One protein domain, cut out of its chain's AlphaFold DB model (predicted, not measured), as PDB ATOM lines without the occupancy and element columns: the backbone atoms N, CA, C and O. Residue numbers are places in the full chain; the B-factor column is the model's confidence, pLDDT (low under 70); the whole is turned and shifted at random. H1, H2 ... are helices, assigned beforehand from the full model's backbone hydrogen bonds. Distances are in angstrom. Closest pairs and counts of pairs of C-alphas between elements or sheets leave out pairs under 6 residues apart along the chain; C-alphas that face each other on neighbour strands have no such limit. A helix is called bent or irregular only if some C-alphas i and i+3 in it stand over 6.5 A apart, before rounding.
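What this domain is: This is residues 7 to 157 of the 161 residues of an uncharacterized protein of Catenovulum agarivorans DS-2 (UniProt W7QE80). The helices fold back and forth along one long axis, with a core of H6 and, packed beside it, H5 and H7, both running opposite to it. H2 and H3 form a hairpin that joins this core through H3; beyond it residues 7 to 13 of H1 stick out at one end, while H8, H9 and H10 make up the other end. The printed part has 151 residues, with ten named helices, H1 to H10 in that order, and no named strand; its class is all helix. It is compact, with a radius of gyration of the C-alphas of 16.8 A, yet elongated, spanning 56 by 31 by 23 A.

Where its parts are: H1, residues 7 to 22, begins at C-alpha 7 (-36.513, 38.850, 4.419) and is 22.7 A long. H2 is residues 27 to 36, H3 residues 40 to 49, H4 residues 51 to 56 and H5 residues 62 to 71. H4 is irregular, but only just: C-alphas 52 and 55 are 6.9 A apart. H6, residues 75 to 91, is 24.0 A long and begins at C-alpha 75 (-38.298, 47.610, 33.303). H7, residues 95 to 114, is the longest at 30.3 A and irregular, with C-alphas 96 and 99 7.3 A apart. H8 is residues 124 to 135, H9 residues 139 to 142, and H10 residues 147 to 157, ending at C-alpha 157 (-46.211, 51.577, 47.334).

How they stand to each other: H1, with residues 18 to 22 alone, touches H2 in a hairpin; the closest C-alphas, of Ala 21 and Arg 30, are 5.6 A apart. H2 and H3 form another hairpin, at a shallow tilt of 17 degrees, closest at Leu 34 and Thr 43, whose C-alphas are 5.7 A apart. H3 touches residues 76 to 80 of H6 at a steep tilt of 47 degrees, closest at the C-alphas of Ala 44 and Ala 77, 5.3 A. H4 touches H6, closest at the C-alphas of Pro 55 and Ser 84, 6.1 A. H5 and H6 touch, opposite ways at 28 degrees, a shallow tilt, closest at the C-alphas of Ala 66 and Ala 78, 4.3 A. H6 and H7 form a hairpin at a shallow tilt of 23 degrees, closest at the C-alphas of Ile 86 and Ala 101, 4.8 A. H7 and H8 only just touch, with 3 pairs of C-alphas within 8 A, closest at Ala 112 and His 124, 6.2 A. H7 also touches H9, closest at the C-alphas of Tyr 98 and Phe 141, 5.2 A, and H10, closest at those of Phe 109 and His 153, 6.8 A. Every O i to N i+4 pair is within hydrogen-bond range in H1, H2, H3, H5, H6 and H8; in H7 12 of 16 are, in H10 5 of 7, and in H4 0 of 2, beside 2 of 3 O i to N i+3 pairs, while H9 is too short for an O i to N i+4 pair.

The domain as a whole: The two C-alphas farthest apart, of Glu 9 and Arg 137, are 57.9 A apart. The printed part has no cut and no long link; H7 to H8 is short, the others tight. The model's confidence is low, under 70, at residues 147 to 157.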
ATOM      1  N   GLU A   7     -36.101  38.460   3.070       80.19
ATOM      2  CA  GLU A   7     -36.513  38.850   4.419       80.19
ATOM      3  C   GLU A   7     -36.676  37.625   5.332       80.19
ATOM      4  O   GLU A   7     -36.168  37.622   6.452       80.19
ATOM      5  N   ASP A   8     -37.273  36.545   4.825       84.75
ATOM      6  CA  ASP A   8     -37.406  35.281   5.555       84.75
ATOM      7  C   ASP A   8     -36.026  34.653   5.836       84.75
ATOM      8  O   ASP A   8     -35.776  34.134   6.925       84.75
ATOM      9  N   GLU A   9     -35.085  34.753   4.886       87.69
ATOM     10  CA  GLU A   9     -33.697  34.315   5.097       87.69
ATOM     11  C   GLU A   9     -33.006  35.118   6.207       87.69
ATOM     12  O   GLU A   9     -32.331  34.541   7.065       87.69
ATOM     13  N   ARG A  10     -33.197  36.446   6.241       85.50
ATOM     14  CA  ARG A  10     -32.652  37.304   7.307       85.50
ATOM     15  C   ARG A  10     -33.239  36.943   8.660       85.50
ATOM     16  O   ARG A  10     -32.482  36.837   9.622       85.50
ATOM     17  N   GLU A  11     -34.547  36.719   8.737       88.19
ATOM     18  CA  GLU A  11     -35.202  36.343   9.987       88.19
ATOM     19  C   GLU A  11     -34.680  34.995  10.513       88.19
ATOM     20  O   GLU A  11     -34.380  34.864  11.705       88.19
ATOM     21  N   ILE A  12     -34.493  34.008   9.630       91.62
ATOM     22  CA  ILE A  12     -33.889  32.714   9.981       91.62
ATOM     23  C   ILE A  12     -32.468  32.909  10.520       91.62
ATOM     24  O   ILE A  12     -32.142  32.382  11.588       91.62
ATOM     25  N   LEU A  13     -31.634  33.690   9.827       92.06
ATOM     26  CA  LEU A  13     -30.259  33.960  10.250       92.06
ATOM     27  C   LEU A  13     -30.208  34.697  11.594       92.06
ATOM     28  O   LEU A  13     -29.404  34.341  12.456       92.06
ATOM     29  N   THR A  14     -31.091  35.676  11.823       92.00
ATOM     30  CA  THR A  14     -31.203  36.365  13.114       92.00
ATOM     31  C   THR A  14     -31.578  35.390  14.226       92.00
ATOM     32  O   THR A  14     -30.917  35.372  15.265       92.00
ATOM     33  N   ARG A  15     -32.581  34.528  14.015       93.44
ATOM     34  CA  ARG A  15     -32.976  33.514  15.008       93.44
ATOM     35  C   ARG A  15     -31.831  32.552  15.326       93.44
ATOM     36  O   ARG A  15     -31.589  32.266  16.498       93.44
ATOM     37  N   GLN A  16     -31.094  32.093  14.315       95.94
ATOM     38  CA  GLN A  16     -29.931  31.221  14.502       95.94
ATOM     39  C   GLN A  16     -28.796  31.919  15.263       95.94
ATOM     40  O   GLN A  16     -28.215  31.325  16.170       95.94
ATOM     41  N   ALA A  17     -28.508  33.184  14.942       96.94
ATOM     42  CA  ALA A  17     -27.500  33.974  15.644       96.94
ATOM     43  C   ALA A  17     -27.869  34.182  17.120       96.94
ATOM     44  O   ALA A  17     -27.026  33.998  17.996       96.94
ATOM     45  N   VAL A  18     -29.139  34.486  17.408       97.56
ATOM     46  CA  VAL A  18     -29.649  34.614  18.781       97.56
ATOM     47  C   VAL A  18     -29.534  33.291  19.533       97.56
ATOM     48  O   VAL A  18     -29.030  33.277  20.655       97.56
ATOM     49  N   ALA A  19     -29.932  32.173  18.918       97.00
ATOM     50  CA  ALA A  19     -29.794  30.850  19.521       97.00
ATOM     51  C   ALA A  19     -28.326  30.524  19.831       97.00
ATOM     52  O   ALA A  19     -28.016  30.059  20.923       97.00
ATOM     53  N   LYS A  20     -27.404  30.833  18.910       97.50
ATOM     54  CA  LYS A  20     -25.967  30.623  19.115       97.50
ATOM     55  C   LYS A  20     -25.395  31.516  20.217       97.50
ATOM     56  O   LYS A  20     -24.582  31.048  21.007       97.50
ATOM     57  N   ALA A  21     -25.819  32.776  20.293       97.62
ATOM     58  CA  ALA A  21     -25.386  33.693  21.342       97.62
ATOM     59  C   ALA A  21     -25.821  33.207  22.734       97.62
ATOM     60  O   ALA A  21     -25.039  33.284  23.677       97.62
ATOM     61  N   GLN A  22     -27.022  32.629  22.864       96.94
ATOM     62  CA  GLN A  22     -27.502  32.068  24.135       96.94
ATOM     63  C   GLN A  22     -26.645  30.905  24.660       96.94
ATOM     64  O   GLN A  22     -26.638  30.676  25.866       96.94
ATOM     65  N   THR A  23     -25.905  30.196  23.798       97.06
ATOM     66  CA  THR A  23     -25.021  29.092  24.218       97.06
ATOM     67  C   THR A  23     -23.620  29.550  24.625       97.06
ATOM     68  O   THR A  23     -22.765  28.706  24.867       97.06
ATOM     69  N   ILE A  24     -23.319  30.851  24.601       97.62
ATOM     70  CA  ILE A  24     -22.018  31.374  25.038       97.62
ATOM     71  C   ILE A  24     -21.941  31.266  26.562       97.62
ATOM     72  O   ILE A  24     -22.823  31.788  27.233       97.62
ATOM     73  N   ASP A  25     -20.895  30.649  27.116       96.06
ATOM     74  CA  ASP A  25     -20.782  30.430  28.569       96.06
ATOM     75  C   ASP A  25     -20.526  31.726  29.352       96.06
ATOM     76  O   ASP A  25     -21.172  31.977  30.375       96.06
ATOM     77  N   ASP A  26     -19.626  32.583  28.856       95.75
ATOM     78  CA  ASP A  26     -19.328  33.867  29.493       95.75
ATOM     79  C   ASP A  26     -20.563  34.778  29.468       95.75
ATOM     80  O   ASP A  26     -21.070  35.144  28.406       95.75
ATOM     81  N   PHE A  27     -21.046  35.156  30.654       96.12
ATOM     82  CA  PHE A  27     -22.265  35.948  30.806       96.12
ATOM     83  C   PHE A  27     -22.171  37.321  30.131       96.12
ATOM     84  O   PHE A  27     -23.130  37.761  29.493       96.12
ATOM     85  N   SER A  28     -21.024  37.996  30.243       94.38
ATOM     86  CA  SER A  28     -20.855  39.338  29.685       94.38
ATOM     87  C   SER A  28     -20.822  39.304  28.164       94.38
ATOM     88  O   SER A  28     -21.472  40.131  27.522       94.38
ATOM     89  N   VAL A  29     -20.124  38.323  27.586       95.19
ATOM     90  CA  VAL A  29     -20.086  38.112  26.135       95.19
ATOM     91  C   VAL A  29     -21.464  37.695  25.624       95.19
ATOM     92  O   VAL A  29     -21.960  38.306  24.682       95.19
ATOM     93  N   ARG A  30     -22.126  36.729  26.277       97.00
ATOM     94  CA  ARG A  30     -23.481  36.274  25.922       97.00
ATOM     95  C   ARG A  30     -24.464  37.437  25.834       97.00
ATOM     96  O   ARG A  30     -25.118  37.623  24.810       97.00
ATOM     97  N   VAL A  31     -24.567  38.235  26.895       96.50
ATOM     98  CA  VAL A  31     -25.504  39.366  26.945       96.50
ATOM     99  C   VAL A  31     -25.084  40.484  25.985       96.50
ATOM    100  O   VAL A  31     -25.942  41.042  25.304       96.50
ATOM    101  N   GLY A  32     -23.784  40.778  25.868       94.06
ATOM    102  CA  GLY A  32     -23.262  41.750  24.903       94.06
ATOM    103  C   GLY A  32     -23.650  41.408  23.461       94.06
ATOM    104  O   GLY A  32     -24.231  42.244  22.771       94.06
ATOM    105  N   SER A  33     -23.441  40.157  23.042       95.75
ATOM    106  CA  SER A  33     -23.832  39.680  21.711       95.75
ATOM    107  C   SER A  33     -25.344  39.749  21.481       95.75
ATOM    108  O   SER A  33     -25.790  40.139  20.405       95.75
ATOM    109  N   LEU A  34     -26.164  39.418  22.485       97.12
ATOM    110  CA  LEU A  34     -27.625  39.512  22.367       97.12
ATOM    111  C   LEU A  34     -28.114  40.967  22.228       97.12
ATOM    112  O   LEU A  34     -29.055  41.226  21.471       97.12
ATOM    113  N   ILE A  35     -27.447  41.923  22.888       94.31
ATOM    114  CA  ILE A  35     -27.713  43.361  22.717       94.31
ATOM    115  C   ILE A  35     -27.367  43.814  21.296       94.31
ATOM    116  O   ILE A  35     -28.166  44.524  20.683       94.31
ATOM    117  N   GLU A  36     -26.217  43.404  20.761       93.56
ATOM    118  CA  GLU A  36     -25.801  43.725  19.387       93.56
ATOM    119  C   GLU A  36     -26.788  43.176  18.348       93.56
ATOM    120  O   GLU A  36     -27.147  43.872  17.396       93.56
ATOM    121  N   LEU A  37     -27.308  41.970  18.589       95.56
ATOM    122  CA  LEU A  37     -28.356  41.336  17.786       95.56
ATOM    123  C   LEU A  37     -29.751  41.950  17.995       95.56
ATOM    124  O   LEU A  37     -30.705  41.524  17.347       95.56
ATOM    125  N   LYS A  38     -29.895  42.946  18.882       95.06
ATOM    126  CA  LYS A  38     -31.166  43.595  19.250       95.06
ATOM    127  C   LYS A  38     -32.233  42.615  19.758       95.06
ATOM    128  O   LYS A  38     -33.425  42.906  19.690       95.06
ATOM    129  N   ALA A  39     -31.817  41.479  20.315       96.06
ATOM    130  CA  ALA A  39     -32.705  40.452  20.854       96.06
ATOM    131  C   ALA A  39     -33.146  40.813  22.281       96.06
ATOM    132  O   ALA A  39     -32.793  40.137  23.247       96.06
ATOM    133  N   ILE A  40     -33.856  41.934  22.424       96.56
ATOM    134  CA  ILE A  40     -34.085  42.597  23.715       96.56
ATOM    135  C   ILE A  40     -34.763  41.690  24.744       96.56
ATOM    136  O   ILE A  40     -34.296  41.644  25.880       96.56
ATOM    137  N   ASP A  41     -35.811  40.964  24.359       96.81
ATOM    138  CA  ASP A  41     -36.581  40.135  25.297       96.81
ATOM    139  C   ASP A  41     -35.725  38.982  25.835       96.81
ATOM    140  O   ASP A  41     -35.560  38.830  27.042       96.81
ATOM    141  N   VAL A  42     -35.034  38.278  24.934       97.56
ATOM    142  CA  VAL A  42     -34.062  37.232  25.288       97.56
ATOM    143  C   VAL A  42     -32.944  37.787  26.176       97.56
ATOM    144  O   VAL A  42     -32.516  37.148  27.134       97.56
ATOM    145  N   THR A  43     -32.453  38.988  25.865       97.81
ATOM    146  CA  THR A  43     -31.404  39.648  26.650       97.81
ATOM    147  C   THR A  43     -31.894  39.955  28.069       97.81
ATOM    148  O   THR A  43     -31.163  39.742  29.038       97.81
ATOM    149  N   ALA A  44     -33.128  40.452  28.205       98.25
ATOM    150  CA  ALA A  44     -33.737  40.739  29.497       98.25
ATOM    151  C   ALA A  44     -33.900  39.460  30.323       98.25
ATOM    152  O   ALA A  44     -33.504  39.457  31.488       98.25
ATOM    153  N   ASP A  45     -34.361  38.365  29.716       98.00
ATOM    154  CA  ASP A  45     -34.482  37.067  30.387       98.00
ATOM    155  C   ASP A  45     -33.129  36.550  30.888       98.00
ATOM    156  O   ASP A  45     -33.029  36.057  32.013       98.00
ATOM    157  N   GLN A  46     -32.057  36.703  30.103       97.81
ATOM    158  CA  GLN A  46     -30.709  36.336  30.550       97.81
ATOM    159  C   GLN A  46     -30.283  37.134  31.785       97.81
ATOM    160  O   GLN A  46     -29.740  36.560  32.725       97.81
ATOM    161  N   VAL A  47     -30.555  38.438  31.823       97.88
ATOM    162  CA  VAL A  47     -30.228  39.287  32.979       97.88
ATOM    163  C   VAL A  47     -31.077  38.939  34.201       97.88
ATOM    164  O   VAL A  47     -30.538  38.833  35.303       97.88
ATOM    165  N   ILE A  48     -32.384  38.737  34.021       98.50
ATOM    166  CA  ILE A  48     -33.324  38.445  35.110       98.50
ATOM    167  C   ILE A  48     -33.017  37.087  35.757       98.50
ATOM    168  O   ILE A  48     -33.087  36.969  36.980       98.50
ATOM    169  N   ASN A  49     -32.625  36.088  34.965       97.69
ATOM    170  CA  ASN A  49     -32.342  34.740  35.462       97.69
ATOM    171  C   ASN A  49     -30.913  34.555  36.002       97.69
ATOM    172  O   ASN A  49     -30.642  33.552  36.654       97.69
ATOM    173  N   ASN A  50     -29.996  35.498  35.756       97.06
ATOM    174  CA  ASN A  50     -28.581  35.382  36.138       97.06
ATOM    175  C   ASN A  50     -28.087  36.615  36.917       97.06
ATOM    176  O   ASN A  50     -26.960  37.077  36.739       97.06
ATOM    177  N   THR A  51     -28.917  37.182  37.796       96.56
ATOM    178  CA  THR A  51     -28.586  38.429  38.509       96.56
ATOM    179  C   THR A  51     -27.326  38.351  39.368       96.56
ATOM    180  O   THR A  51     -26.689  39.376  39.598       96.56
ATOM    181  N   SER A  52     -26.938  37.155  39.827       96.19
ATOM    182  CA  SER A  52     -25.689  36.926  40.566       96.19
ATOM    183  C   SER A  52     -24.428  37.225  39.750       96.19
ATOM    184  O   SER A  52     -23.368  37.441  40.335       96.19
ATOM    185  N   GLU A  53     -24.532  37.263  38.420       97.12
ATOM    186  CA  GLU A  53     -23.425  37.589  37.517       97.12
ATOM    187  C   GLU A  53     -23.247  39.103  37.320       97.12
ATOM    188  O   GLU A  53     -22.157  39.557  36.975       97.12
ATOM    189  N   LEU A  54     -24.280  39.916  37.584       96.31
ATOM    190  CA  LEU A  54     -24.247  41.368  37.354       96.31
ATOM    191  C   LEU A  54     -23.102  42.098  38.074       96.31
ATOM    192  O   LEU A  54     -22.495  42.960  37.440       96.31
ATOM    193  N   PRO A  55     -22.719  41.755  39.321       94.00
ATOM    194  CA  PRO A  55     -21.568  42.382  39.974       94.00
ATOM    195  C   PRO A  55     -20.231  42.135  39.259       94.00
ATOM    196  O   PRO A  55     -19.277  42.881  39.472       94.00
ATOM    197  N   ARG A  56     -20.140  41.087  38.429       91.75
ATOM    198  CA  ARG A  56     -18.948  40.771  37.626       91.75
ATOM    199  C   ARG A  56     -18.941  41.512  36.291       91.75
ATOM    200  O   ARG A  56     -17.884  41.630  35.674       91.75
ATOM    201  N   VAL A  57     -20.092  42.029  35.851       89.50
ATOM    202  CA  VAL A  57     -20.180  42.868  34.655       89.50
ATOM    203  C   VAL A  57     -19.449  44.174  34.940       89.50
ATOM    204  O   VAL A  57     -19.738  44.882  35.906       89.50
ATOM    205  N   GLY A  58     -18.483  44.507  34.088       79.06
ATOM    206  CA  GLY A  58     -17.694  45.722  34.247       79.06
ATOM    207  C   GLY A  58     -18.569  46.978  34.346       79.06
ATOM    208  O   GLY A  58     -19.550  47.135  33.613       79.06
ATOM    209  N   TYR A  59     -18.166  47.914  35.212       77.31
ATOM    210  CA  TYR A  59     -18.899  49.160  35.493       77.31
ATOM    211  C   TYR A  59     -19.231  49.991  34.244       77.31
ATOM    212  O   TYR A  59     -20.189  50.755  34.258       77.31
ATOM    213  N   TYR A  60     -18.460  49.868  33.162       82.94
ATOM    214  CA  TYR A  60     -18.721  50.603  31.924       82.94
ATOM    215  C   TYR A  60     -19.891  50.030  31.114       82.94
ATOM    216  O   TYR A  60     -20.630  50.800  30.513       82.94
ATOM    217  N   ALA A  61     -20.104  48.712  31.129       90.12
ATOM    218  CA  ALA A  61     -21.141  48.070  30.320       90.12
ATOM    219  C   ALA A  61     -22.522  48.126  30.990       90.12
ATOM    220  O   ALA A  61     -23.533  48.431  30.353       90.12
ATOM    221  N   LEU A  62     -22.573  47.872  32.299       94.44
ATOM    222  CA  LEU A  62     -23.829  47.686  33.025       94.44
ATOM    223  C   LEU A  62     -24.774  48.916  33.016       94.44
ATOM    224  O   LEU A  62     -25.988  48.730  32.868       94.44
ATOM    225  N   PRO A  63     -24.294  50.175  33.111       95.44
ATOM    226  CA  PRO A  63     -25.146  51.354  32.966       95.44
ATOM    227  C   PRO A  63     -25.788  51.464  31.582       95.44
ATOM    228  O   PRO A  63     -26.917  51.947  31.475       95.44
ATOM    229  N   ASP A  64     -25.091  51.031  30.533       95.44
ATOM    230  CA  ASP A  64     -25.604  51.077  29.165       95.44
ATOM    231  C   ASP A  64     -26.618  49.966  28.915       95.44
ATOM    232  O   ASP A  64     -27.664  50.228  28.319       95.44
ATOM    233  N   TRP A  65     -26.407  48.781  29.494       96.56
ATOM    234  CA  TRP A  65     -27.423  47.728  29.524       96.56
ATOM    235  C   TRP A  65     -28.704  48.216  30.206       96.56
ATOM    236  O   TRP A  65     -29.790  48.120  29.637       96.56
ATOM    237  N   ALA A  66     -28.586  48.826  31.390       97.69
ATOM    238  CA  ALA A  66     -29.734  49.344  32.131       97.69
ATOM    239  C   ALA A  66     -30.531  50.388  31.325       97.69
ATOM    240  O   ALA A  66     -31.763  50.341  31.280       97.69
ATOM    241  N   LYS A  67     -29.839  51.317  30.644       97.06
ATOM    242  CA  LYS A  67     -30.475  52.300  29.748       97.06
ATOM    243  C   LYS A  67     -31.151  51.625  28.555       97.06
ATOM    244  O   LYS A  67     -32.257  52.027  28.195       97.06
ATOM    245  N   ASN A  68     -30.504  50.627  27.951       96.25
ATOM    246  CA  ASN A  68     -31.046  49.894  26.810       96.25
ATOM    247  C   ASN A  68     -32.359  49.191  27.184       96.25
ATOM    248  O   ASN A  68     -33.370  49.382  26.512       96.25
ATOM    249  N   PHE A  69     -32.392  48.474  28.307       98.31
ATOM    250  CA  PHE A  69     -33.618  47.841  28.801       98.31
ATOM    251  C   PHE A  69     -34.715  48.856  29.132       98.31
ATOM    252  O   PHE A  69     -35.868  48.677  28.743       98.31
ATOM    253  N   ALA A  70     -34.362  49.969  29.786       97.62
ATOM    254  CA  ALA A  70     -35.330  51.013  30.115       97.62
ATOM    255  C   ALA A  70     -35.966  51.639  28.860       97.62
ATOM    256  O   ALA A  70     -37.152  51.974  28.878       97.62
ATOM    257  N   LYS A  71     -35.191  51.795  27.777       97.19
ATOM    258  CA  LYS A  71     -35.667  52.324  26.490       97.19
ATOM    259  C   LYS A  71     -36.581  51.339  25.759       97.19
ATOM    260  O   LYS A  71     -37.530  51.775  25.118       97.19
ATOM    261  N   ASN A  72     -36.313  50.042  25.870       96.94
ATOM    262  CA  ASN A  72     -37.030  48.997  25.140       96.94
ATOM    263  C   ASN A  72     -38.070  48.265  26.006       96.94
ATOM    264  O   ASN A  72     -38.267  47.069  25.850       96.94
ATOM    265  N   ALA A  73     -38.721  48.975  26.933       96.50
ATOM    266  CA  ALA A  73     -39.827  48.453  27.742       96.50
ATOM    267  C   ALA A  73     -39.517  47.166  28.542       96.50
ATOM    268  O   ALA A  73     -40.420  46.390  28.830       96.50
ATOM    269  N   GLN A  74     -38.266  46.998  28.988       98.25
ATOM    270  CA  GLN A  74     -37.830  45.905  29.867       98.25
ATOM    271  C   GLN A  74     -37.516  46.425  31.288       98.25
ATOM    272  O   GLN A  74     -36.351  46.515  31.694       98.25
ATOM    273  N   PRO A  75     -38.527  46.853  32.074       98.44
ATOM    274  CA  PRO A  75     -38.298  47.610  33.303       98.44
ATOM    275  C   PRO A  75     -37.709  46.778  34.452       98.44
ATOM    276  O   PRO A  75     -36.966  47.337  35.265       98.44
ATOM    277  N   LEU A  76     -37.990  45.468  34.523       98.69
ATOM    278  CA  LEU A  76     -37.418  44.592  35.552       98.69
ATOM    279  C   LEU A  76     -35.914  44.392  35.326       98.69
ATOM    280  O   LEU A  76     -35.130  44.681  36.227       98.69
ATOM    281  N   ALA A  77     -35.503  44.015  34.110       98.56
ATOM    282  CA  ALA A  77     -34.090  43.873  33.749       98.56
ATOM    283  C   ALA A  77     -33.308  45.179  33.981       98.56
ATOM    284  O   ALA A  77     -32.266  45.178  34.638       98.56
ATOM    285  N   ALA A  78     -33.857  46.323  33.545       98.62
ATOM    286  CA  ALA A  78     -33.269  47.637  33.817       98.62
ATOM    287  C   ALA A  78     -33.089  47.894  35.322       98.62
ATOM    288  O   ALA A  78     -32.048  48.395  35.757       98.62
ATOM    289  N   SER A  79     -34.101  47.545  36.121       98.69
ATOM    290  CA  SER A  79     -34.066  47.731  37.569       98.69
ATOM    291  C   SER A  79     -32.993  46.876  38.228       98.69
ATOM    292  O   SER A  79     -32.253  47.392  39.057       98.69
ATOM    293  N   LEU A  80     -32.859  45.607  37.848       98.62
ATOM    294  CA  LEU A  80     -31.854  44.703  38.413       98.62
ATOM    295  C   LEU A  80     -30.424  45.182  38.115       98.62
ATOM    296  O   LEU A  80     -29.591  45.209  39.022       98.62
ATOM    297  N   CYS A  81     -30.165  45.693  36.905       98.38
ATOM    298  CA  CYS A  81     -28.885  46.328  36.577       98.38
ATOM    299  C   CYS A  81     -28.602  47.556  37.461       98.38
ATOM    300  O   CYS A  81     -27.507  47.692  38.007       98.38
ATOM    301  N   TYR A  82     -29.583  48.451  37.643       98.50
ATOM    302  CA  TYR A  82     -29.410  49.622  38.511       98.50
ATOM    303  C   TYR A  82     -29.233  49.252  39.985       98.50
ATOM    304  O   TYR A  82     -28.438  49.903  40.660       98.50
ATOM    305  N   ARG A  83     -29.921  48.216  40.485       98.31
ATOM    306  CA  ARG A  83     -29.725  47.704  41.851       98.31
ATOM    307  C   ARG A  83     -28.283  47.237  42.050       98.31
ATOM    308  O   ARG A  83     -27.607  47.758  42.928       98.31
ATOM    309  N   SER A  84     -27.767  46.405  41.140       97.94
ATOM    310  CA  SER A  84     -26.372  45.944  41.185       97.94
ATOM    311  C   SER A  84     -25.358  47.101  41.178       97.94
ATOM    312  O   SER A  84     -24.365  47.050  41.899       97.94
ATOM    313  N   LEU A  85     -25.603  48.164  40.398       97.50
ATOM    314  CA  LEU A  85     -24.744  49.358  40.376       97.50
ATOM    315  C   LEU A  85     -24.789  50.146  41.692       97.50
ATOM    316  O   LEU A  85     -23.761  50.641  42.156       97.50
ATOM    317  N   ILE A  86     -25.978  50.311  42.276       97.38
ATOM    318  CA  ILE A  86     -26.148  50.988  43.564       97.38
ATOM    319  C   ILE A  86     -25.420  50.202  44.656       97.38
ATOM    320  O   ILE A  86     -24.666  50.800  45.428       97.38
ATOM    321  N   ASP A  87     -25.614  48.886  44.688       96.88
ATOM    322  CA  ASP A  87     -25.025  48.004  45.688       96.88
ATOM    323  C   ASP A  87     -23.492  48.045  45.628       96.88
ATOM    324  O   ASP A  87     -22.865  48.291  46.660       96.88
ATOM    325  N   ASP A  88     -22.874  47.950  44.442       95.44
ATOM    326  CA  ASP A  88     -21.411  48.076  44.292       95.44
ATOM    327  C   ASP A  88     -20.889  49.426  44.818       95.44
ATOM    328  O   ASP A  88     -19.949  49.488  45.622       95.44
ATOM    329  N   ILE A  89     -21.522  50.535  44.417       95.94
ATOM    330  CA  ILE A  89     -21.101  51.884  44.822       95.94
ATOM    331  C   ILE A  89     -21.186  52.056  46.342       95.94
ATOM    332  O   ILE A  89     -20.298  52.657  46.965       95.94
ATOM    333  N   LEU A  90     -22.266  51.571  46.955       96.38
ATOM    334  CA  LEU A  90     -22.479  51.744  48.382       96.38
ATOM    335  C   LEU A  90     -21.622  50.779  49.199       96.38
ATOM    336  O   LEU A  90     -21.012  51.235  50.170       96.38
ATOM    337  N   GLN A  91     -21.489  49.511  48.811       95.06
ATOM    338  CA  GLN A  91     -20.632  48.536  49.498       95.06
ATOM    339  C   GLN A  91     -19.159  48.964  49.476       95.06
ATOM    340  O   GLN A  91     -18.514  48.979  50.522       95.06
ATOM    341  N   SER A  92     -18.660  49.446  48.334       92.00
ATOM    342  CA  SER A  92     -17.277  49.931  48.184       92.00
ATOM    343  C   SER A  92     -16.989  51.282  48.864       92.00
ATOM    344  O   SER A  92     -15.851  51.750  48.864       92.00
ATOM    345  N   ALA A  93     -18.009  51.937  49.437       90.31
ATOM    346  CA  ALA A  93     -17.915  53.240  50.107       90.31
ATOM    347  C   ALA A  93     -17.255  54.354  49.262       90.31
ATOM    348  O   ALA A  93     -16.699  55.316  49.804       90.31
ATOM    349  N   ARG A  94     -17.363  54.265  47.930       88.19
ATOM    350  CA  ARG A  94     -16.820  55.242  46.975       88.19
ATOM    351  C   ARG A  94     -17.637  56.535  47.009       88.19
ATOM    352  O   ARG A  94     -18.510  56.764  46.178       88.19
ATOM    353  N   SER A  95     -17.337  57.417  47.962       90.00
ATOM    354  CA  SER A  95     -18.088  58.664  48.198       90.00
ATOM    355  C   SER A  95     -18.211  59.561  46.958       90.00
ATOM    356  O   SER A  95     -19.263  60.164  46.740       90.00
ATOM    357  N   LYS A  96     -17.178  59.593  46.101       93.38
ATOM    358  CA  LYS A  96     -17.199  60.306  44.813       93.38
ATOM    359  C   LYS A  96     -18.287  59.790  43.870       93.38
ATOM    360  O   LYS A  96     -18.803  60.581  43.097       93.38
ATOM    361  N   ALA A  97     -18.682  58.520  43.960       94.56
ATOM    362  CA  ALA A  97     -19.697  57.898  43.110       94.56
ATOM    363  C   ALA A  97     -21.118  57.928  43.708       94.56
ATOM    364  O   ALA A  97     -22.068  57.520  43.047       94.56
ATOM    365  N   TYR A  98     -21.316  58.453  44.925       95.81
ATOM    366  CA  TYR A  98     -22.642  58.477  45.563       95.81
ATOM    367  C   TYR A  98     -23.700  59.264  44.784       95.81
ATOM    368  O   TYR A  98     -24.884  58.968  44.908       95.81
ATOM    369  N   HIS A  99     -23.295  60.248  43.979       95.00
ATOM    370  CA  HIS A  99     -24.228  60.955  43.103       95.00
ATOM    371  C   HIS A  99     -24.788  60.034  42.009       95.00
ATOM    372  O   HIS A  99     -25.987  60.075  41.764       95.00
ATOM    373  N   TYR A 100     -23.978  59.133  41.436       95.62
ATOM    374  CA  TYR A 100     -24.474  58.120  40.498       95.62
ATOM    375  C   TYR A 100     -25.473  57.174  41.162       95.62
ATOM    376  O   TYR A 100     -26.552  56.964  40.619       95.62
ATOM    377  N   ALA A 101     -25.164  56.664  42.359       96.56
ATOM    378  CA  ALA A 101     -26.090  55.800  43.092       96.56
ATOM    379  C   ALA A 101     -27.426  56.501  43.397       96.56
ATOM    380  O   ALA A 101     -28.481  55.881  43.286       96.56
ATOM    381  N   ALA A 102     -27.403  57.795  43.745       96.00
ATOM    382  CA  ALA A 102     -28.625  58.565  43.975       96.00
ATOM    383  C   ALA A 102     -29.454  58.693  42.685       96.00
ATOM    384  O   ALA A 102     -30.643  58.377  42.691       96.00
ATOM    385  N   THR A 103     -28.813  59.034  41.562       95.69
ATOM    386  CA  THR A 103     -29.461  59.081  40.243       95.69
ATOM    387  C   THR A 103     -30.035  57.722  39.829       95.69
ATOM    388  O   THR A 103     -31.124  57.648  39.262       95.69
ATOM    389  N   TYR A 104     -29.332  56.619  40.095       97.19
ATOM    390  CA  TYR A 104     -29.835  55.275  39.797       97.19
ATOM    391  C   TYR A 104     -31.041  54.914  40.664       97.19
ATOM    392  O   TYR A 104     -32.002  54.342  40.153       97.19
ATOM    393  N   LEU A 105     -31.048  55.304  41.940       96.62
ATOM    394  CA  LEU A 105     -32.206  55.105  42.805       96.62
ATOM    395  C   LEU A 105     -33.433  55.876  42.291       96.62
ATOM    396  O   LEU A 105     -34.533  55.328  42.283       96.62
ATOM    397  N   GLU A 106     -33.263  57.101  41.789       94.94
ATOM    398  CA  GLU A 106     -34.354  57.849  41.146       94.94
ATOM    399  C   GLU A 106     -34.909  57.118  39.915       94.94
ATOM    400  O   GLU A 106     -36.126  57.014  39.747       94.94
ATOM    401  N   LYS A 107     -34.036  56.531  39.086       96.31
ATOM    402  CA  LYS A 107     -34.465  55.698  37.952       96.31
ATOM    403  C   LYS A 107     -35.274  54.484  38.403       96.31
ATOM    404  O   LYS A 107     -36.265  54.162  37.750       96.31
ATOM    405  N   LEU A 108     -34.910  53.844  39.518       97.00
ATOM    406  CA  LEU A 108     -35.684  52.724  40.064       97.00
ATOM    407  C   LEU A 108     -37.116  53.129  40.423       97.00
ATOM    408  O   LEU A 108     -38.038  52.382  40.116       97.00
ATOM    409  N   PHE A 109     -37.329  54.310  41.003       94.88
ATOM    410  CA  PHE A 109     -38.679  54.812  41.292       94.88
ATOM    411  C   PHE A 109     -39.505  55.078  40.029       94.88
ATOM    412  O   PHE A 109     -40.717  54.873  40.036       94.88
ATOM    413  N   VAL A 110     -38.865  55.518  38.941       94.69
ATOM    414  CA  VAL A 110     -39.528  55.712  37.639       94.69
ATOM    415  C   VAL A 110     -39.885  54.372  36.984       94.69
ATOM    416  O   VAL A 110     -40.908  54.271  36.304       94.69
ATOM    417  N   LEU A 111     -39.047  53.349  37.166       96.94
ATOM    418  CA  LEU A 111     -39.251  52.013  36.602       96.94
ATOM    419  C   LEU A 111     -40.257  51.181  37.400       96.94
ATOM    420  O   LEU A 111     -41.042  50.466  36.790       96.94
ATOM    421  N   ALA A 112     -40.271  51.301  38.729       96.50
ATOM    422  CA  ALA A 112     -41.115  50.512  39.625       96.50
ATOM    423  C   ALA A 112     -42.594  50.406  39.197       96.50
ATOM    424  O   ALA A 112     -43.071  49.283  39.067       96.50
ATOM    425  N   PRO A 113     -43.326  51.498  38.886       95.38
ATOM    426  CA  PRO A 113     -44.732  51.393  38.482       95.38
ATOM    427  C   PRO A 113     -44.945  50.734  37.109       95.38
ATOM    428  O   PRO A 113     -46.083  50.447  36.753       95.38
ATOM    429  N   LYS A 114     -43.883  50.527  36.320       97.25
ATOM    430  CA  LYS A 114     -43.933  49.839  35.020       97.25
ATOM    431  C   LYS A 114     -43.690  48.333  35.147       97.25
ATOM    432  O   LYS A 114     -43.862  47.620  34.167       97.25
ATOM    433  N   ILE A 115     -43.251  47.858  36.314       97.94
ATOM    434  CA  ILE A 115     -43.004  46.440  36.566       97.94
ATOM    435  C   ILE A 115     -44.313  45.815  37.039       97.94
ATOM    436  O   ILE A 115     -44.806  46.136  38.117       97.94
ATOM    437  N   THR A 116     -44.882  44.943  36.212       95.62
ATOM    438  CA  THR A 116     -46.121  44.217  36.522       95.62
ATOM    439  C   THR A 116     -45.867  42.929  37.296       95.62
ATOM    440  O   THR A 116     -46.718  42.519  38.077       95.62
ATOM    441  N   ASP A 117     -44.700  42.320  37.095       96.75
ATOM    442  CA  ASP A 117     -44.261  41.102  37.763       96.75
ATOM    443  C   ASP A 117     -42.771  41.220  38.108       96.75
ATOM    444  O   ASP A 117     -41.954  41.566  37.253       96.75
ATOM    445  N   TYR A 118     -42.429  40.974  39.372       97.19
ATOM    446  CA  TYR A 118     -41.043  40.940  39.851       97.19
ATOM    447  C   TYR A 118     -40.428  39.534  39.774       97.19
ATOM    448  O   TYR A 118     -39.235  39.379  40.043       97.19
ATOM    449  N   GLN A 119     -41.204  38.526  39.369       96.44
ATOM    450  CA  GLN A 119     -40.815  37.122  39.339       96.44
ATOM    451  C   GLN A 119     -40.319  36.672  40.724       96.44
ATOM    452  O   GLN A 119     -40.995  36.879  41.730       96.44
ATOM    453  N   THR A 120     -39.132  36.074  40.806       96.25
ATOM    454  CA  THR A 120     -38.512  35.628  42.064       96.25
ATOM    455  C   THR A 120     -37.760  36.739  42.804       96.25
ATOM    456  O   THR A 120     -37.222  36.502  43.887       96.25
ATOM    457  N   HIS A 121     -37.700  37.953  42.245       98.25
ATOM    458  CA  HIS A 121     -36.949  39.069  42.816       98.25
ATOM    459  C   HIS A 121     -37.788  39.869  43.807       98.25
ATOM    460  O   HIS A 121     -38.994  40.040  43.648       98.25
ATOM    461  N   ILE A 122     -37.132  40.450  44.812       97.25
ATOM    462  CA  ILE A 122     -37.823  41.296  45.790       97.25
ATOM    463  C   ILE A 122     -38.444  42.538  45.137       97.25
ATOM    464  O   ILE A 122     -37.855  43.185  44.250       97.25
ATOM    465  N   HIS A 123     -39.621  42.914  45.638       97.56
ATOM    466  CA  HIS A 123     -40.348  44.099  45.195       97.56
ATOM    467  C   HIS A 123     -39.529  45.385  45.425       97.56
ATOM    468  O   HIS A 123     -38.614  45.438  46.252       97.56
ATOM    469  N   HIS A 124     -39.830  46.461  44.690       96.00
ATOM    470  CA  HIS A 124     -39.090  47.724  44.808       96.00
ATOM    471  C   HIS A 124     -39.110  48.325  46.219       96.00
ATOM    472  O   HIS A 124     -38.062  48.760  46.695       96.00
ATOM    473  N   SER A 125     -40.263  48.336  46.892       93.00
ATOM    474  CA  SER A 125     -40.371  48.842  48.268       93.00
ATOM    475  C   SER A 125     -39.442  48.095  49.223       93.00
ATOM    476  O   SER A 125     -38.691  48.733  49.958       93.00
ATOM    477  N   GLU A 126     -39.432  46.765  49.146       96.19
ATOM    478  CA  GLU A 126     -38.592  45.911  49.983       96.19
ATOM    479  C   GLU A 126     -37.101  46.150  49.716       96.19
ATOM    480  O   GLU A 126     -36.333  46.358  50.653       96.19
ATOM    481  N   TYR A 127     -36.689  46.232  48.445       97.75
ATOM    482  CA  TYR A 127     -35.310  46.590  48.097       97.75
ATOM    483  C   TYR A 127     -34.896  47.935  48.713       97.75
ATOM    484  O   TYR A 127     -33.820  48.059  49.293       97.75
ATOM    485  N   VAL A 128     -35.757  48.953  48.629       95.44
ATOM    486  CA  VAL A 128     -35.466  50.282  49.183       95.44
ATOM    487  C   VAL A 128     -35.371  50.256  50.715       95.44
ATOM    488  O   VAL A 128     -34.541  50.969  51.288       95.44
ATOM    489  N   GLU A 129     -36.188  49.450  51.392       94.00
ATOM    490  CA  GLU A 129     -36.100  49.247  52.842       94.00
ATOM    491  C   GLU A 129     -34.794  48.560  53.246       94.00
ATOM    492  O   GLU A 129     -34.098  49.061  54.138       94.00
ATOM    493  N   GLN A 130     -34.408  47.488  52.548       96.56
ATOM    494  CA  GLN A 130     -33.132  46.804  52.766       96.56
ATOM    495  C   GLN A 130     -31.950  47.760  52.538       96.56
ATOM    496  O   GLN A 130     -31.071  47.878  53.397       96.56
ATOM    497  N   LEU A 131     -31.981  48.536  51.450       96.31
ATOM    498  CA  LEU A 131     -30.958  49.528  51.116       96.31
ATOM    499  C   LEU A 131     -30.799  50.579  52.225       96.31
ATOM    500  O   LEU A 131     -29.685  50.918  52.641       96.31
ATOM    501  N   LYS A 132     -31.918  51.086  52.756       93.25
ATOM    502  CA  LYS A 132     -31.919  52.010  53.899       93.25
ATOM    503  C   LYS A 132     -31.328  51.377  55.144       93.25
ATOM    504  O   LYS A 132     -30.478  52.000  55.783       93.25
ATOM    505  N   ALA A 133     -31.765  50.172  55.497       94.50
ATOM    506  CA  ALA A 133     -31.310  49.482  56.697       94.50
ATOM    507  C   ALA A 133     -29.789  49.258  56.671       94.50
ATOM    508  O   ALA A 133     -29.096  49.603  57.635       94.50
ATOM    509  N   GLN A 134     -29.264  48.779  55.541       96.50
ATOM    510  CA  GLN A 134     -27.844  48.479  55.347       96.50
ATOM    511  C   GLN A 134     -26.967  49.738  55.279       96.50
ATOM    512  O   GLN A 134     -25.826  49.745  55.750       96.50
ATOM    513  N   HIS A 135     -27.479  50.836  54.716       95.75
ATOM    514  CA  HIS A 135     -26.670  52.018  54.411       95.75
ATOM    515  C   HIS A 135     -27.082  53.291  55.153       95.75
ATOM    516  O   HIS A 135     -26.592  54.375  54.822       95.75
ATOM    517  N   LYS A 136     -27.889  53.198  56.219       92.31
ATOM    518  CA  LYS A 136     -28.379  54.348  57.016       92.31
ATOM    519  C   LYS A 136     -27.301  55.357  57.436       92.31
ATOM    520  O   LYS A 136     -27.566  56.551  57.542       92.31
ATOM    521  N   ARG A 137     -26.063  54.902  57.667       93.44
ATOM    522  CA  ARG A 137     -24.938  55.751  58.115       93.44
ATOM    523  C   ARG A 137     -24.261  56.533  56.982       93.44
ATOM    524  O   ARG A 137     -23.489  57.446  57.268       93.44
ATOM    525  N   LYS A 138     -24.548  56.236  55.708       93.12
ATOM    526  CA  LYS A 138     -23.964  56.921  54.540       93.12
ATOM    527  C   LYS A 138     -24.659  58.266  54.288       93.12
ATOM    528  O   LYS A 138     -25.262  58.482  53.243       93.12
ATOM    529  N   ARG A 139     -24.565  59.193  55.250       91.50
ATOM    530  CA  ARG A 139     -25.247  60.507  55.225       91.50
ATOM    531  C   ARG A 139     -25.012  61.284  53.927       91.50
ATOM    532  O   ARG A 139     -25.945  61.861  53.391       91.50
ATOM    533  N   ALA A 140     -23.790  61.247  53.392       92.19
ATOM    534  CA  ALA A 140     -23.446  61.916  52.138       92.19
ATOM    535  C   ALA A 140     -24.186  61.343  50.914       92.19
ATOM    536  O   ALA A 140     -24.472  62.088  49.980       92.19
ATOM    537  N   PHE A 141     -24.490  60.044  50.899       94.69
ATOM    538  CA  PHE A 141     -25.330  59.443  49.863       94.69
ATOM    539  C   PHE A 141     -26.779  59.896  50.034       94.69
ATOM    540  O   PHE A 141     -27.352  60.459  49.110       94.69
ATOM    541  N   TRP A 142     -27.333  59.748  51.239       92.88
ATOM    542  CA  TRP A 142     -28.720  60.121  51.519       92.88
ATOM    543  C   TRP A 142     -29.003  61.602  51.262       92.88
ATOM    544  O   TRP A 142     -30.037  61.917  50.698       92.88
ATOM    545  N   ALA A 143     -28.066  62.501  51.566       91.50
ATOM    546  CA  ALA A 143     -28.194  63.927  51.254       91.50
ATOM    547  C   ALA A 143     -28.310  64.234  49.746       91.50
ATOM    548  O   ALA A 143     -28.733  65.326  49.383       91.50
ATOM    549  N   ARG A 144     -27.918  63.296  48.872       92.19
ATOM    550  CA  ARG A 144     -28.045  63.409  47.410       92.19
ATOM    551  C   ARG A 144     -29.321  62.768  46.872       92.19
ATOM    552  O   ARG A 144     -29.669  63.023  45.728       92.19
ATOM    553  N   VAL A 145     -29.998  61.936  47.661       88.69
ATOM    554  CA  VAL A 145     -31.283  61.351  47.272       88.69
ATOM    555  C   VAL A 145     -32.351  62.427  47.425       88.69
ATOM    556  O   VAL A 145     -32.531  62.979  48.511       88.69
ATOM    557  N   ASN A 146     -33.080  62.728  46.351       79.75
ATOM    558  CA  ASN A 146     -34.173  63.688  46.414       79.75
ATOM    559  C   ASN A 146     -35.327  63.138  47.271       79.75
ATOM    560  O   ASN A 146     -36.171  62.373  46.802       79.75
ATOM    561  N   PHE A 147     -35.382  63.547  48.541       68.00
ATOM    562  CA  PHE A 147     -36.374  63.048  49.493       68.00
ATOM    563  C   PHE A 147     -37.818  63.467  49.185       68.00
ATOM    564  O   PHE A 147     -38.746  62.762  49.584       68.00
ATOM    565  N   SER A 148     -38.025  64.578  48.470       67.56
ATOM    566  CA  SER A 148     -39.363  65.006  48.038       67.56
ATOM    567  C   SER A 148     -39.945  64.007  47.033       67.56
ATOM    568  O   SER A 148     -41.044  63.482  47.223       67.56
ATOM    569  N   PHE A 149     -39.141  63.642  46.032       66.69
ATOM    570  CA  PHE A 149     -39.463  62.588  45.074       66.69
ATOM    571  C   PHE A 149     -39.592  61.221  45.766       66.69
ATOM    572  O   PHE A 149     -40.596  60.527  45.620       66.69
ATOM    573  N   PHE A 150     -38.629  60.879  46.622       65.88
ATOM    574  CA  PHE A 150     -38.618  59.633  47.381       65.88
ATOM    575  C   PHE A 150     -39.917  59.421  48.185       65.88
ATOM    576  O   PHE A 150     -40.537  58.364  48.105       65.88
ATOM    577  N   ASN A 151     -40.372  60.420  48.948       64.88
ATOM    578  CA  ASN A 151     -41.538  60.278  49.825       64.88
ATOM    579  C   ASN A 151     -42.868  60.219  49.062       64.88
ATOM    580  O   ASN A 151     -43.779  59.502  49.487       64.88
ATOM    581  N   ALA A 152     -42.985  60.935  47.939       65.56
ATOM    582  CA  ALA A 152     -44.180  60.912  47.095       65.56
ATOM    583  C   ALA A 152     -44.414  59.533  46.451       65.56
ATOM    584  O   ALA A 152     -45.560  59.097  46.323       65.56
ATOM    585  N   HIS A 153     -43.334  58.834  46.088       60.81
ATOM    586  CA  HIS A 153     -43.393  57.512  45.463       60.81
ATOM    587  C   HIS A 153     -43.363  56.358  46.478       60.81
ATOM    588  O   HIS A 153     -44.017  55.341  46.260       60.81
ATOM    589  N   PHE A 154     -42.701  56.525  47.629       56.44
ATOM    590  CA  PHE A 154     -42.649  55.499  48.677       56.44
ATOM    591  C   PHE A 154     -43.995  55.333  49.409       56.44
ATOM    592  O   PHE A 154     -44.425  54.208  49.644       56.44
ATOM    593  N   LYS A 155     -44.734  56.422  49.694       55.34
ATOM    594  CA  LYS A 155     -46.065  56.325  50.337       55.34
ATOM    595  C   LYS A 155     -47.119  55.621  49.472       55.34
ATOM    596  O   LYS A 155     -48.029  55.011  50.023       55.34
ATOM    597  N   LYS A 156     -47.002  55.684  48.140       52.09
ATOM    598  CA  LYS A 156     -47.941  55.027  47.208       52.09
ATOM    599  C   LYS A 156     -47.725  53.514  47.085       52.09
ATOM    600  O   LYS A 156     -48.647  52.820  46.681       52.09
ATOM    601  N   SER A 157     -46.547  53.003  47.452       47.31
ATOM    602  CA  SER A 157     -46.211  51.577  47.334       47.31
ATOM    603  C   SER A 157     -46.688  50.722  48.520       47.31
ATOM    604  O   SER A 157     -46.582  49.503  48.454       47.31
TER     605      SER A 157